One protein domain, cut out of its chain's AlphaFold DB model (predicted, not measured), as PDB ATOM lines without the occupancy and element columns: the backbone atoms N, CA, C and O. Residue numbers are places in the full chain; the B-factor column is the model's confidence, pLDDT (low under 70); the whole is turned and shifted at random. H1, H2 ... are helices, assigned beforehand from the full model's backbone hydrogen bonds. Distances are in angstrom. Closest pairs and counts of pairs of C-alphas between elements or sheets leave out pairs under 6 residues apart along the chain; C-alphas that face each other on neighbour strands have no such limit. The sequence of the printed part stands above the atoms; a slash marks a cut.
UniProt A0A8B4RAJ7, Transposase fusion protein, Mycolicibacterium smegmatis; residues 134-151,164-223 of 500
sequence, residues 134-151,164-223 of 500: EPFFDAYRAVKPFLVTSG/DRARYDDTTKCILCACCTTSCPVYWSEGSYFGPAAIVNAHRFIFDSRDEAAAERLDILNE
ATOM      1  N   GLU A 134     -42.717  18.202  32.616       95.88
ATOM      2  CA  GLU A 134     -42.602  17.844  34.034       95.88
ATOM      3  C   GLU A 134     -41.953  16.469  34.263       95.88
ATOM      4  O   GLU A 134     -41.034  16.439  35.071       95.88
ATOM      5  N   PRO A 135     -42.225  15.389  33.496       93.44
ATOM      6  CA  PRO A 135     -41.502  14.119  33.666       93.44
ATOM      7  C   PRO A 135     -39.975  14.242  33.496       93.44
ATOM      8  O   PRO A 135     -39.204  13.546  34.151       93.44
ATOM      9  N   PHE A 136     -39.523  15.164  32.639       95.12
ATOM     10  CA  PHE A 136     -38.105  15.488  32.477       95.12
ATOM     11  C   PHE A 136     -37.567  16.312  33.659       95.12
ATOM     12  O   PHE A 136     -36.451  16.072  34.128       95.12
ATOM     13  N   PHE A 137     -38.346  17.276  34.157       96.19
ATOM     14  CA  PHE A 137     -37.948  18.082  35.306       96.19
ATOM     15  C   PHE A 137     -38.038  17.326  36.637       96.19
ATOM     16  O   PHE A 137     -37.241  17.620  37.518       96.19
ATOM     17  N   ASP A 138     -38.908  16.330  36.785       94.31
ATOM     18  CA  ASP A 138     -38.970  15.450  37.956       94.31
ATOM     19  C   ASP A 138     -37.728  14.568  38.056       94.31
ATOM     20  O   ASP A 138     -37.078  14.565  39.101       94.31
ATOM     21  N   ALA A 139     -37.303  13.937  36.956       92.06
ATOM     22  CA  ALA A 139     -36.028  13.220  36.903       92.06
ATOM     23  C   ALA A 139     -34.824  14.135  37.213       92.06
ATOM     24  O   ALA A 139     -33.912  13.756  37.947       92.06
ATOM     25  N   TYR A 140     -34.833  15.377  36.711       95.44
ATOM     26  CA  TYR A 140     -33.824  16.383  37.061       95.44
ATOM     27  C   TYR A 140     -33.880  16.796  38.544       95.44
ATOM     28  O   TYR A 140     -32.830  16.959  39.161       95.44
ATOM     29  N   ARG A 141     -35.072  16.945  39.138       95.75
ATOM     30  CA  ARG A 141     -35.268  17.290  40.559       95.75
ATOM     31  C   ARG A 141     -34.837  16.146  41.489       95.75
ATOM     32  O   ARG A 141     -34.234  16.423  42.526       95.75
ATOM     33  N   ALA A 142     -35.092  14.892  41.107       92.62
ATOM     34  CA  ALA A 142     -34.787  13.693  41.892       92.62
ATOM     35  C   ALA A 142     -33.292  13.565  42.235       92.62
ATOM     36  O   ALA A 142     -32.942  13.315  43.386       92.62
ATOM     37  N   VAL A 143     -32.399  13.854  41.280       92.94
ATOM     38  CA  VAL A 143     -30.935  13.794  41.471       92.94
ATOM     39  C   VAL A 143     -30.340  14.959  42.289       92.94
ATOM     40  O   VAL A 143     -29.130  15.183  42.263       92.94
ATOM     41  N   LYS A 144     -31.172  15.727  43.009       95.38
ATOM     42  CA  LYS A 144     -30.791  16.845  43.899       95.38
ATOM     43  C   LYS A 144     -29.774  17.820  43.266       95.38
ATOM     44  O   LYS A 144     -28.632  17.920  43.733       95.38
ATOM     45  N   PRO A 145     -30.156  18.557  42.203       96.38
ATOM     46  CA  PRO A 145     -29.252  19.357  41.368       96.38
ATOM     47  C   PRO A 145     -28.921  20.732  41.986       96.38
ATOM     48  O   PRO A 145     -28.983  21.772  41.328       96.38
ATOM     49  N   PHE A 146     -28.580  20.747  43.271       96.81
ATOM     50  CA  PHE A 146     -28.196  21.920  44.054       96.81
ATOM     51  C   PHE A 146     -27.042  21.553  44.991       96.81
ATOM     52  O   PHE A 146     -26.881  20.385  45.335       96.81
ATOM     53  N   LEU A 147     -26.238  22.540  45.401       96.25
ATOM     54  CA  LEU A 147     -25.084  22.304  46.271       96.25
ATOM     55  C   LEU A 147     -25.551  21.943  47.691       96.25
ATOM     56  O   LEU A 147     -26.255  22.735  48.320       96.25
ATOM     57  N   VAL A 148     -25.128  20.787  48.204       95.75
ATOM     58  CA  VAL A 148     -25.403  20.341  49.578       95.75
ATOM     59  C   VAL A 148     -24.135  20.463  50.410       95.75
ATOM     60  O   VAL A 148     -23.088  19.952  50.021       95.75
ATOM     61  N   THR A 149     -24.225  21.138  51.558       94.31
ATOM     62  CA  THR A 149     -23.094  21.360  52.474       94.31
ATOM     63  C   THR A 149     -23.553  21.366  53.924       94.31
ATOM     64  O   THR A 149     -24.617  21.921  54.205       94.31
ATOM     65  N   SER A 150     -22.748  20.844  54.845       90.38
ATOM     66  CA  SER A 150     -23.014  20.914  56.282       90.38
ATOM     67  C   SER A 150     -22.585  22.257  56.897       90.38
ATOM     68  O   SER A 150     -21.853  23.056  56.303       90.38
ATOM     69  N   GLY A 151     -23.067  22.512  58.118       88.75
ATOM     70  CA  GLY A 151     -22.707  23.689  58.910       88.75
ATOM     71  C   GLY A 151     -23.255  25.020  58.379       88.75
ATOM     72  O   GLY A 151     -24.165  25.078  57.555       88.75
ATOM     73  N   ASP A 164      -9.838  21.129  40.406       95.38
ATOM     74  CA  ASP A 164     -11.118  20.540  40.820       95.38
ATOM     75  C   ASP A 164     -12.286  21.151  40.046       95.38
ATOM     76  O   ASP A 164     -13.178  20.430  39.603       95.38
ATOM     77  N   ARG A 165     -12.255  22.472  39.814       96.31
ATOM     78  CA  ARG A 165     -13.257  23.168  38.997       96.31
ATOM     79  C   ARG A 165     -13.308  22.618  37.568       96.31
ATOM     80  O   ARG A 165     -14.394  22.573  36.994       96.31
ATOM     81  N   ALA A 166     -12.181  22.182  37.003       94.88
ATOM     82  CA  ALA A 166     -12.135  21.592  35.667       94.88
ATOM     83  C   ALA A 166     -12.881  20.244  35.571       94.88
ATOM     84  O   ALA A 166     -13.508  19.984  34.546       94.88
ATOM     85  N   ARG A 167     -12.888  19.418  36.633       93.62
ATOM     86  CA  ARG A 167     -13.427  18.034  36.613       93.62
ATOM     87  C   ARG A 167     -14.880  17.919  36.154       93.62
ATOM     88  O   ARG A 167     -15.263  16.897  35.598       93.62
ATOM     89  N   TYR A 168     -15.685  18.948  36.409       94.88
ATOM     90  CA  TYR A 168     -17.115  18.963  36.108       94.88
ATOM     91  C   TYR A 168     -17.512  20.040  35.081       94.88
ATOM     92  O   TYR A 168     -18.707  20.246  34.850       94.88
ATOM     93  N   ASP A 169     -16.546  20.723  34.448       92.69
ATOM     94  CA  ASP A 169     -16.809  21.901  33.609       92.69
ATOM     95  C   ASP A 169     -17.742  21.609  32.432       92.69
ATOM     96  O   ASP A 169     -18.744  22.305  32.268       92.69
ATOM     97  N   ASP A 170     -17.481  20.552  31.664       90.38
ATOM     98  CA  ASP A 170     -18.332  20.170  30.532       90.38
ATOM     99  C   ASP A 170     -19.765  19.845  30.967       90.38
ATOM    100  O   ASP A 170     -20.724  20.259  30.314       90.38
ATOM    101  N   THR A 171     -19.940  19.225  32.137       91.81
ATOM    102  CA  THR A 171     -21.276  18.953  32.687       91.81
ATOM    103  C   THR A 171     -22.029  20.199  33.170       91.81
ATOM    104  O   THR A 171     -23.254  20.158  33.259       91.81
ATOM    105  N   THR A 172     -21.362  21.345  33.378       94.06
ATOM    106  CA  THR A 172     -22.059  22.628  33.622       94.06
ATOM    107  C   THR A 172     -22.713  23.222  32.372       94.06
ATOM    108  O   THR A 172     -23.562  24.102  32.489       94.06
ATOM    109  N   LYS A 173     -22.364  22.739  31.171       92.94
ATOM    110  CA  LYS A 173     -22.808  23.301  29.879       92.94
ATOM    111  C   LYS A 173     -24.188  22.772  29.445       92.94
ATOM    112  O   LYS A 173     -24.637  23.033  28.329       92.94
ATOM    113  N   CYS A 174     -24.878  22.026  30.315       95.81
ATOM    114  CA  CYS A 174     -26.204  21.471  30.054       95.81
ATOM    115  C   CYS A 174     -27.297  22.555  30.095       95.81
ATOM    116  O   CYS A 174     -27.627  23.084  31.151       95.81
ATOM    117  N   ILE A 175     -27.921  22.831  28.947       96.88
ATOM    118  CA  ILE A 175     -29.001  23.829  28.803       96.88
ATOM    119  C   ILE A 175     -30.420  23.261  29.024       96.88
ATOM    120  O   ILE A 175     -31.394  23.851  28.564       96.88
ATOM    121  N   LEU A 176     -30.536  22.082  29.654       97.38
ATOM    122  CA  LEU A 176     -31.796  21.389  29.989       97.38
ATOM    123  C   LEU A 176     -32.823  21.275  28.834       97.38
ATOM    124  O   LEU A 176     -34.029  21.219  29.050       97.38
ATOM    125  N   CYS A 177     -32.353  21.177  27.586       96.44
ATOM    126  CA  CYS A 177     -33.191  21.124  26.378       96.44
ATOM    127  C   CYS A 177     -33.895  19.779  26.112       96.44
ATOM    128  O   CYS A 177     -34.503  19.612  25.059       96.44
ATOM    129  N   ALA A 178     -33.744  18.791  26.997       97.06
ATOM    130  CA  ALA A 178     -34.220  17.409  26.860       97.06
ATOM    131  C   ALA A 178     -33.812  16.618  25.593       97.06
ATOM    132  O   ALA A 178     -34.109  15.425  25.546       97.06
ATOM    133  N   CYS A 179     -33.110  17.195  24.603       95.06
ATOM    134  CA  CYS A 179     -32.778  16.540  23.323       95.06
ATOM    135  C   CYS A 179     -32.142  15.147  23.460       95.06
ATOM    136  O   CYS A 179     -32.473  14.272  22.666       95.06
ATOM    137  N   CYS A 180     -31.243  14.952  24.435       93.31
ATOM    138  CA  CYS A 180     -30.537  13.687  24.674       93.31
ATOM    139  C   CYS A 180     -31.387  12.639  25.413       93.31
ATOM    140  O   CYS A 180     -31.298  11.451  25.117       93.31
ATOM    141  N   THR A 181     -32.245  13.069  26.341       93.38
ATOM    142  CA  THR A 181     -33.212  12.191  27.018       93.38
ATOM    143  C   THR A 181     -34.275  11.720  26.034       93.38
ATOM    144  O   THR A 181     -34.487  10.524  25.868       93.38
ATOM    145  N   THR A 182     -34.832  12.643  25.253       93.50
ATOM    146  CA  THR A 182     -35.830  12.342  24.217       93.50
ATOM    147  C   THR A 182     -35.249  11.728  22.936       93.50
ATOM    148  O   THR A 182     -35.997  11.460  21.994       93.50
ATOM    149  N   SER A 183     -33.933  11.484  22.868       91.94
ATOM    150  CA  SER A 183     -33.294  10.662  21.827       91.94
ATOM    151  C   SER A 183     -32.900   9.263  22.307       91.94
ATOM    152  O   SER A 183     -32.434   8.470  21.495       91.94
ATOM    153  N   CYS A 184     -33.028   8.961  23.603       87.19
ATOM    154  CA  CYS A 184     -32.586   7.699  24.187       87.19
ATOM    155  C   CYS A 184     -33.696   6.633  24.092       87.19
ATOM    156  O   CYS A 184     -34.744   6.816  24.710       87.19
ATOM    157  N   PRO A 185     -33.497   5.493  23.396       86.50
ATOM    158  CA  PRO A 185     -34.538   4.471  23.289       86.50
ATOM    159  C   PRO A 185     -34.888   3.784  24.609       86.50
ATOM    160  O   PRO A 185     -36.021   3.335  24.756       86.50
ATOM    161  N   VAL A 186     -33.970   3.756  25.584       85.31
ATOM    162  CA  VAL A 186     -34.265   3.288  26.951       85.31
ATOM    163  C   VAL A 186     -35.363   4.160  27.571       85.31
ATOM    164  O   VAL A 186     -36.372   3.630  28.010       85.31
ATOM    165  N   TYR A 187     -35.252   5.491  27.466       86.19
ATOM    166  CA  TYR A 187     -36.265   6.450  27.943       86.19
ATOM    167  C   TYR A 187     -37.597   6.402  27.159       86.19
ATOM    168  O   TYR A 187     -38.602   6.956  27.587       86.19
ATOM    169  N   TRP A 188     -37.630   5.765  25.985       83.62
ATOM    170  CA  TRP A 188     -38.878   5.513  25.247       83.62
ATOM    171  C   TRP A 188     -39.526   4.167  25.586       83.62
ATOM    172  O   TRP A 188     -40.655   3.929  25.155       83.62
ATOM    173  N   SER A 189     -38.788   3.272  26.246       76.00
ATOM    174  CA  SER A 189     -39.167   1.868  26.460       76.00
ATOM    175  C   SER A 189     -39.446   1.566  27.926       76.00
ATOM    176  O   SER A 189     -40.331   0.767  28.210       76.00
ATOM    177  N   GLU A 190     -38.710   2.213  28.831       69.31
ATOM    178  CA  GLU A 190     -38.867   2.112  30.277       69.31
ATOM    179  C   GLU A 190     -39.321   3.457  30.856       69.31
ATOM    180  O   GLU A 190     -38.791   4.509  30.490       69.31
ATOM    181  N   GLY A 191     -40.324   3.427  31.735       62.31
ATOM    182  CA  GLY A 191     -41.019   4.633  32.207       62.31
ATOM    183  C   GLY A 191     -40.346   5.357  33.376       62.31
ATOM    184  O   GLY A 191     -40.702   6.495  33.672       62.31
ATOM    185  N   SER A 192     -39.403   4.696  34.047       73.31
ATOM    186  CA  SER A 192     -38.793   5.132  35.307       73.31
ATOM    187  C   SER A 192     -37.383   5.722  35.162       73.31
ATOM    188  O   SER A 192     -36.936   6.468  36.030       73.31
ATOM    189  N   TYR A 193     -36.685   5.428  34.061       82.69
ATOM    190  CA  TYR A 193     -35.284   5.803  33.855       82.69
ATOM    191  C   TYR A 193     -35.064   7.329  33.864       82.69
ATOM    192  O   TYR A 193     -35.565   8.040  32.990       82.69
ATOM    193  N   PHE A 194     -34.232   7.842  34.782       84.38
ATOM    194  CA  PHE A 194     -33.952   9.288  34.907       84.38
ATOM    195  C   PHE A 194     -33.401   9.955  33.629       84.38
ATOM    196  O   PHE A 194     -33.577  11.156  33.401       84.38
ATOM    197  N   GLY A 195     -32.717   9.189  32.778       89.12
ATOM    198  CA  GLY A 195     -32.203   9.663  31.499       89.12
ATOM    199  C   GLY A 195     -30.907  10.493  31.562       89.12
ATOM    200  O   GLY A 195     -30.485  10.982  32.614       89.12
ATOM    201  N   PRO A 196     -30.252  10.708  30.403       91.75
ATOM    202  CA  PRO A 196     -28.896  11.258  30.330       91.75
ATOM    203  C   PRO A 196     -28.767  12.681  30.882       91.75
ATOM    204  O   PRO A 196     -27.735  13.026  31.450       91.75
ATOM    205  N   ALA A 197     -29.794  13.526  30.733       94.69
ATOM    206  CA  ALA A 197     -29.742  14.899  31.236       94.69
ATOM    207  C   ALA A 197     -29.714  14.968  32.771       94.69
ATOM    208  O   ALA A 197     -28.983  15.793  33.321       94.69
ATOM    209  N   ALA A 198     -30.466  14.103  33.460       93.94
ATOM    210  CA  ALA A 198     -30.428  14.011  34.915       93.94
ATOM    211  C   ALA A 198     -29.055  13.502  35.377       93.94
ATOM    212  O   ALA A 198     -28.407  14.162  36.184       93.94
ATOM    213  N   ILE A 199     -28.544  12.425  34.768       93.38
ATOM    214  CA  ILE A 199     -27.223  11.849  35.081       93.38
ATOM    215  C   ILE A 199     -26.088  12.875  34.874       93.38
ATOM    216  O   ILE A 199     -25.218  13.010  35.733       93.38
ATOM    217  N   VAL A 200     -26.114  13.667  33.793       95.00
ATOM    218  CA  VAL A 200     -25.144  14.758  33.557       95.00
ATOM    219  C   VAL A 200     -25.205  15.831  34.652       95.00
ATOM    220  O   VAL A 200     -24.166  16.327  35.089       95.00
ATOM    221  N   ASN A 201     -26.400  16.177  35.136       96.00
ATOM    222  CA  ASN A 201     -26.547  17.145  36.225       96.00
ATOM    223  C   ASN A 201     -26.173  16.548  37.593       96.00
ATOM    224  O   ASN A 201     -25.596  17.258  38.412       96.00
ATOM    225  N   ALA A 202     -26.398  15.253  37.820       94.81
ATOM    226  CA  ALA A 202     -25.916  14.537  39.000       94.81
ATOM    227  C   ALA A 202     -24.377  14.512  39.042       94.81
ATOM    228  O   ALA A 202     -23.779  14.935  40.033       94.81
ATOM    229  N   HIS A 203     -23.729  14.128  37.932       95.44
ATOM    230  CA  HIS A 203     -22.272  14.176  37.749       95.44
ATOM    231  C   HIS A 203     -21.707  15.563  38.078       95.44
ATOM    232  O   HIS A 203     -20.712  15.677  38.799       95.44
ATOM    233  N   ARG A 204     -22.373  16.633  37.615       96.19
ATOM    234  CA  ARG A 204     -21.974  18.017  37.906       96.19
ATOM    235  C   ARG A 204     -21.856  18.301  39.406       96.19
ATOM    236  O   ARG A 204     -21.052  19.158  39.753       96.19
ATOM    237  N   PHE A 205     -22.613  17.643  40.288       96.88
ATOM    238  CA  PHE A 205     -22.479  17.807  41.746       96.88
ATOM    239  C   PHE A 205     -21.594  16.740  42.399       96.88
ATOM    240  O   PHE A 205     -20.786  17.092  43.250       96.88
ATOM    241  N   ILE A 206     -21.661  15.478  41.956       95.31
ATOM    242  CA  ILE A 206     -20.825  14.372  42.469       95.31
ATOM    243  C   ILE A 206     -19.318  14.684  42.348       95.31
ATOM    244  O   ILE A 206     -18.540  14.297  43.217       95.31
ATOM    245  N   PHE A 207     -18.905  15.415  41.305       95.50
ATOM    246  CA  PHE A 207     -17.506  15.798  41.070       95.50
ATOM    247  C   PHE A 207     -17.154  17.251  41.471       95.50
ATOM    248  O   PHE A 207     -16.025  17.687  41.227       95.50
ATOM    249  N   ASP A 208     -18.062  18.009  42.099       97.69
ATOM    250  CA  ASP A 208     -17.773  19.353  42.630       97.69
ATOM    251  C   ASP A 208     -17.182  19.239  44.043       97.69
ATOM    252  O   ASP A 208     -17.882  18.887  44.985       97.69
ATOM    253  N   SER A 209     -15.900  19.581  44.218       96.44
ATOM    254  CA  SER A 209     -15.162  19.417  45.490       96.44
ATOM    255  C   SER A 209     -15.668  20.252  46.682       96.44
ATOM    256  O   SER A 209     -15.029  20.280  47.732       96.44
ATOM    257  N   ARG A 210     -16.794  20.953  46.519       95.88
ATOM    258  CA  ARG A 210     -17.489  21.737  47.549       95.88
ATOM    259  C   ARG A 210     -18.813  21.107  47.992       95.88
ATOM    260  O   ARG A 210     -19.477  21.709  48.829       95.88
ATOM    261  N   ASP A 211     -19.229  19.995  47.385       97.06
ATOM    262  CA  ASP A 211     -20.474  19.294  47.700       97.06
ATOM    263  C   ASP A 211     -20.222  18.109  48.644       97.06
ATOM    264  O   ASP A 211     -19.245  17.374  48.501       97.06
ATOM    265  N   GLU A 212     -21.112  17.924  49.614       96.62
ATOM    266  CA  GLU A 212     -20.984  16.933  50.687       96.62
ATOM    267  C   GLU A 212     -21.989  15.767  50.549       96.62
ATOM    268  O   GLU A 212     -21.951  14.827  51.339       96.62
ATOM    269  N   ALA A 213     -22.850  15.776  49.522       95.44
ATOM    270  CA  ALA A 213     -23.845  14.735  49.227       95.44
ATOM    271  C   ALA A 213     -23.520  13.932  47.949       95.44
ATOM    272  O   ALA A 213     -24.412  13.447  47.247       95.44
ATOM    273  N   ALA A 214     -22.234  13.793  47.611       92.69
ATOM    274  CA  ALA A 214     -21.794  12.977  46.477       92.69
ATOM    275  C   ALA A 214     -22.188  11.494  46.639       92.69
ATOM    276  O   ALA A 214     -22.653  10.888  45.679       92.69
ATOM    277  N   ALA A 215     -22.071  10.939  47.854       91.50
ATOM    278  CA  ALA A 215     -22.500   9.571  48.162       91.50
ATOM    279  C   ALA A 215     -24.020   9.397  47.993       91.50
ATOM    280  O   ALA A 215     -24.442   8.543  47.228       91.50
ATOM    281  N   GLU A 216     -24.830  10.284  48.583       92.81
ATOM    282  CA  GLU A 216     -26.296  10.227  48.470       92.81
ATOM    283  C   GLU A 216     -26.774  10.274  47.007       92.81
ATOM    284  O   GLU A 216     -27.700   9.560  46.629       92.81
ATOM    285  N   ARG A 217     -26.129  11.076  46.147       92.19
ATOM    286  CA  ARG A 217     -26.459  11.094  44.711       92.19
ATOM    287  C   ARG A 217     -25.968   9.858  43.963       92.19
ATOM    288  O   ARG A 217     -26.603   9.489  42.984       92.19
ATOM    289  N   LEU A 218     -24.878   9.223  44.391       90.00
ATOM    290  CA  LEU A 218     -24.478   7.921  43.853       90.00
ATOM    291  C   LEU A 218     -25.477   6.835  44.266       90.00
ATOM    292  O   LEU A 218     -25.846   6.036  43.418       90.00
ATOM    293  N   ASP A 219     -25.981   6.852  45.501       88.75
ATOM    294  CA  ASP A 219     -27.013   5.916  45.960       88.75
ATOM    295  C   ASP A 219     -28.317   6.078  45.158       88.75
ATOM    296  O   ASP A 219     -28.821   5.093  44.629       88.75
ATOM    297  N   ILE A 220     -28.785   7.319  44.943       86.62
ATOM    298  CA  ILE A 220     -29.932   7.633  44.060       86.62
ATOM    299  C   ILE A 220     -29.701   7.137  42.619       86.62
ATOM    300  O   ILE A 220     -30.630   6.664  41.969       86.62
ATOM    301  N   LEU A 221     -28.471   7.231  42.099       83.75
ATOM    302  CA  LEU A 221     -28.129   6.715  40.767       83.75
ATOM    303  C   LEU A 221     -27.955   5.185  40.725       83.75
ATOM    304  O   LEU A 221     -28.026   4.621  39.641       83.75
ATOM    305  N   ASN A 222     -27.732   4.520  41.862       79.19
ATOM    306  CA  ASN A 222     -27.540   3.067  41.957       79.19
ATOM    307  C   ASN A 222     -28.860   2.286  42.117       79.19
ATOM    308  O   ASN A 222     -28.842   1.052  42.120       79.19
ATOM    309  N   GLU A 223     -30.000   2.967  42.272       72.25
ATOM    310  CA  GLU A 223     -31.321   2.328  42.254       72.25
ATOM    311  C   GLU A 223     -31.608   1.673  40.887       72.25
ATOM    312  O   GLU A 223     -31.010   2.028  39.871       72.25
TER     313      GLU A 223
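What this domain is: This is residues 134 to 151 and 164 to 223 of the 500 residues of the protein "Transposase fusion protein" of Mycolicibacterium smegmatis (UniProt A0A8B4RAJ7). One helix, H4, runs through the middle, with H1 packed along it the same way, H5 folded back on it as a helical hairpin, and the short H2 packed on its residues 200 to 204. The short H3 lies at one end of the model, close to where H4 begins. The printed part has 78 residues with five named helices, H1 to H5 in chain order, and no named strand; the class is all helix, with 39 residues in helices. The whole is compact, with a radius of gyration of the C-alphas of 12.7 A, yet elongated, spanning 40 by 24 by 19 A.

Where its parts are: Find C-alpha 134 at (-42.602, 17.844, 34.034); from there H1 runs 11.8 A to residue 142. Past the cut, find H2 at residues 170 to 173 and H3 at 185 to 189. At C-alpha 195, (-32.203, 9.663, 31.499), H4 begins and runs 16.5 A to residue 206. H5, residues 214 to 222, covers 12.3 A and ends at (-27.540, 3.067, 41.957).

How they stand to each other: Begin at the hub, H4, which touches three helices. H1 touches it at a shallow tilt of 26 degrees, the same way; their closest C-alphas, Tyr 140 and Ala 198, are 4.7 A apart. H5 touches it at a shallow tilt of 21 degrees, opposite ways, closest at C-alphas 206 and 214, 4.4 A. H2 touches it, closest at C-alphas 171 and 204, 5.3 A. H3 is close but not clearly touching, with C-alphas 187 and 195 closest at 6.3 A. H1 and H5 are only just apart, closest 8.1 A. Every O i to N i+4 pair is within hydrogen-bond range in H1, H3 and H5; H4 has 7 of 8, and H2 is too short for one.

The domain as a whole: Residues 152 to 163 are not printed, and C-alphas 151 and 164 are 21.7 A apart across this cut. The link from H2 to H3 is long. Look at residues 190 to 191 for pLDDT under 70.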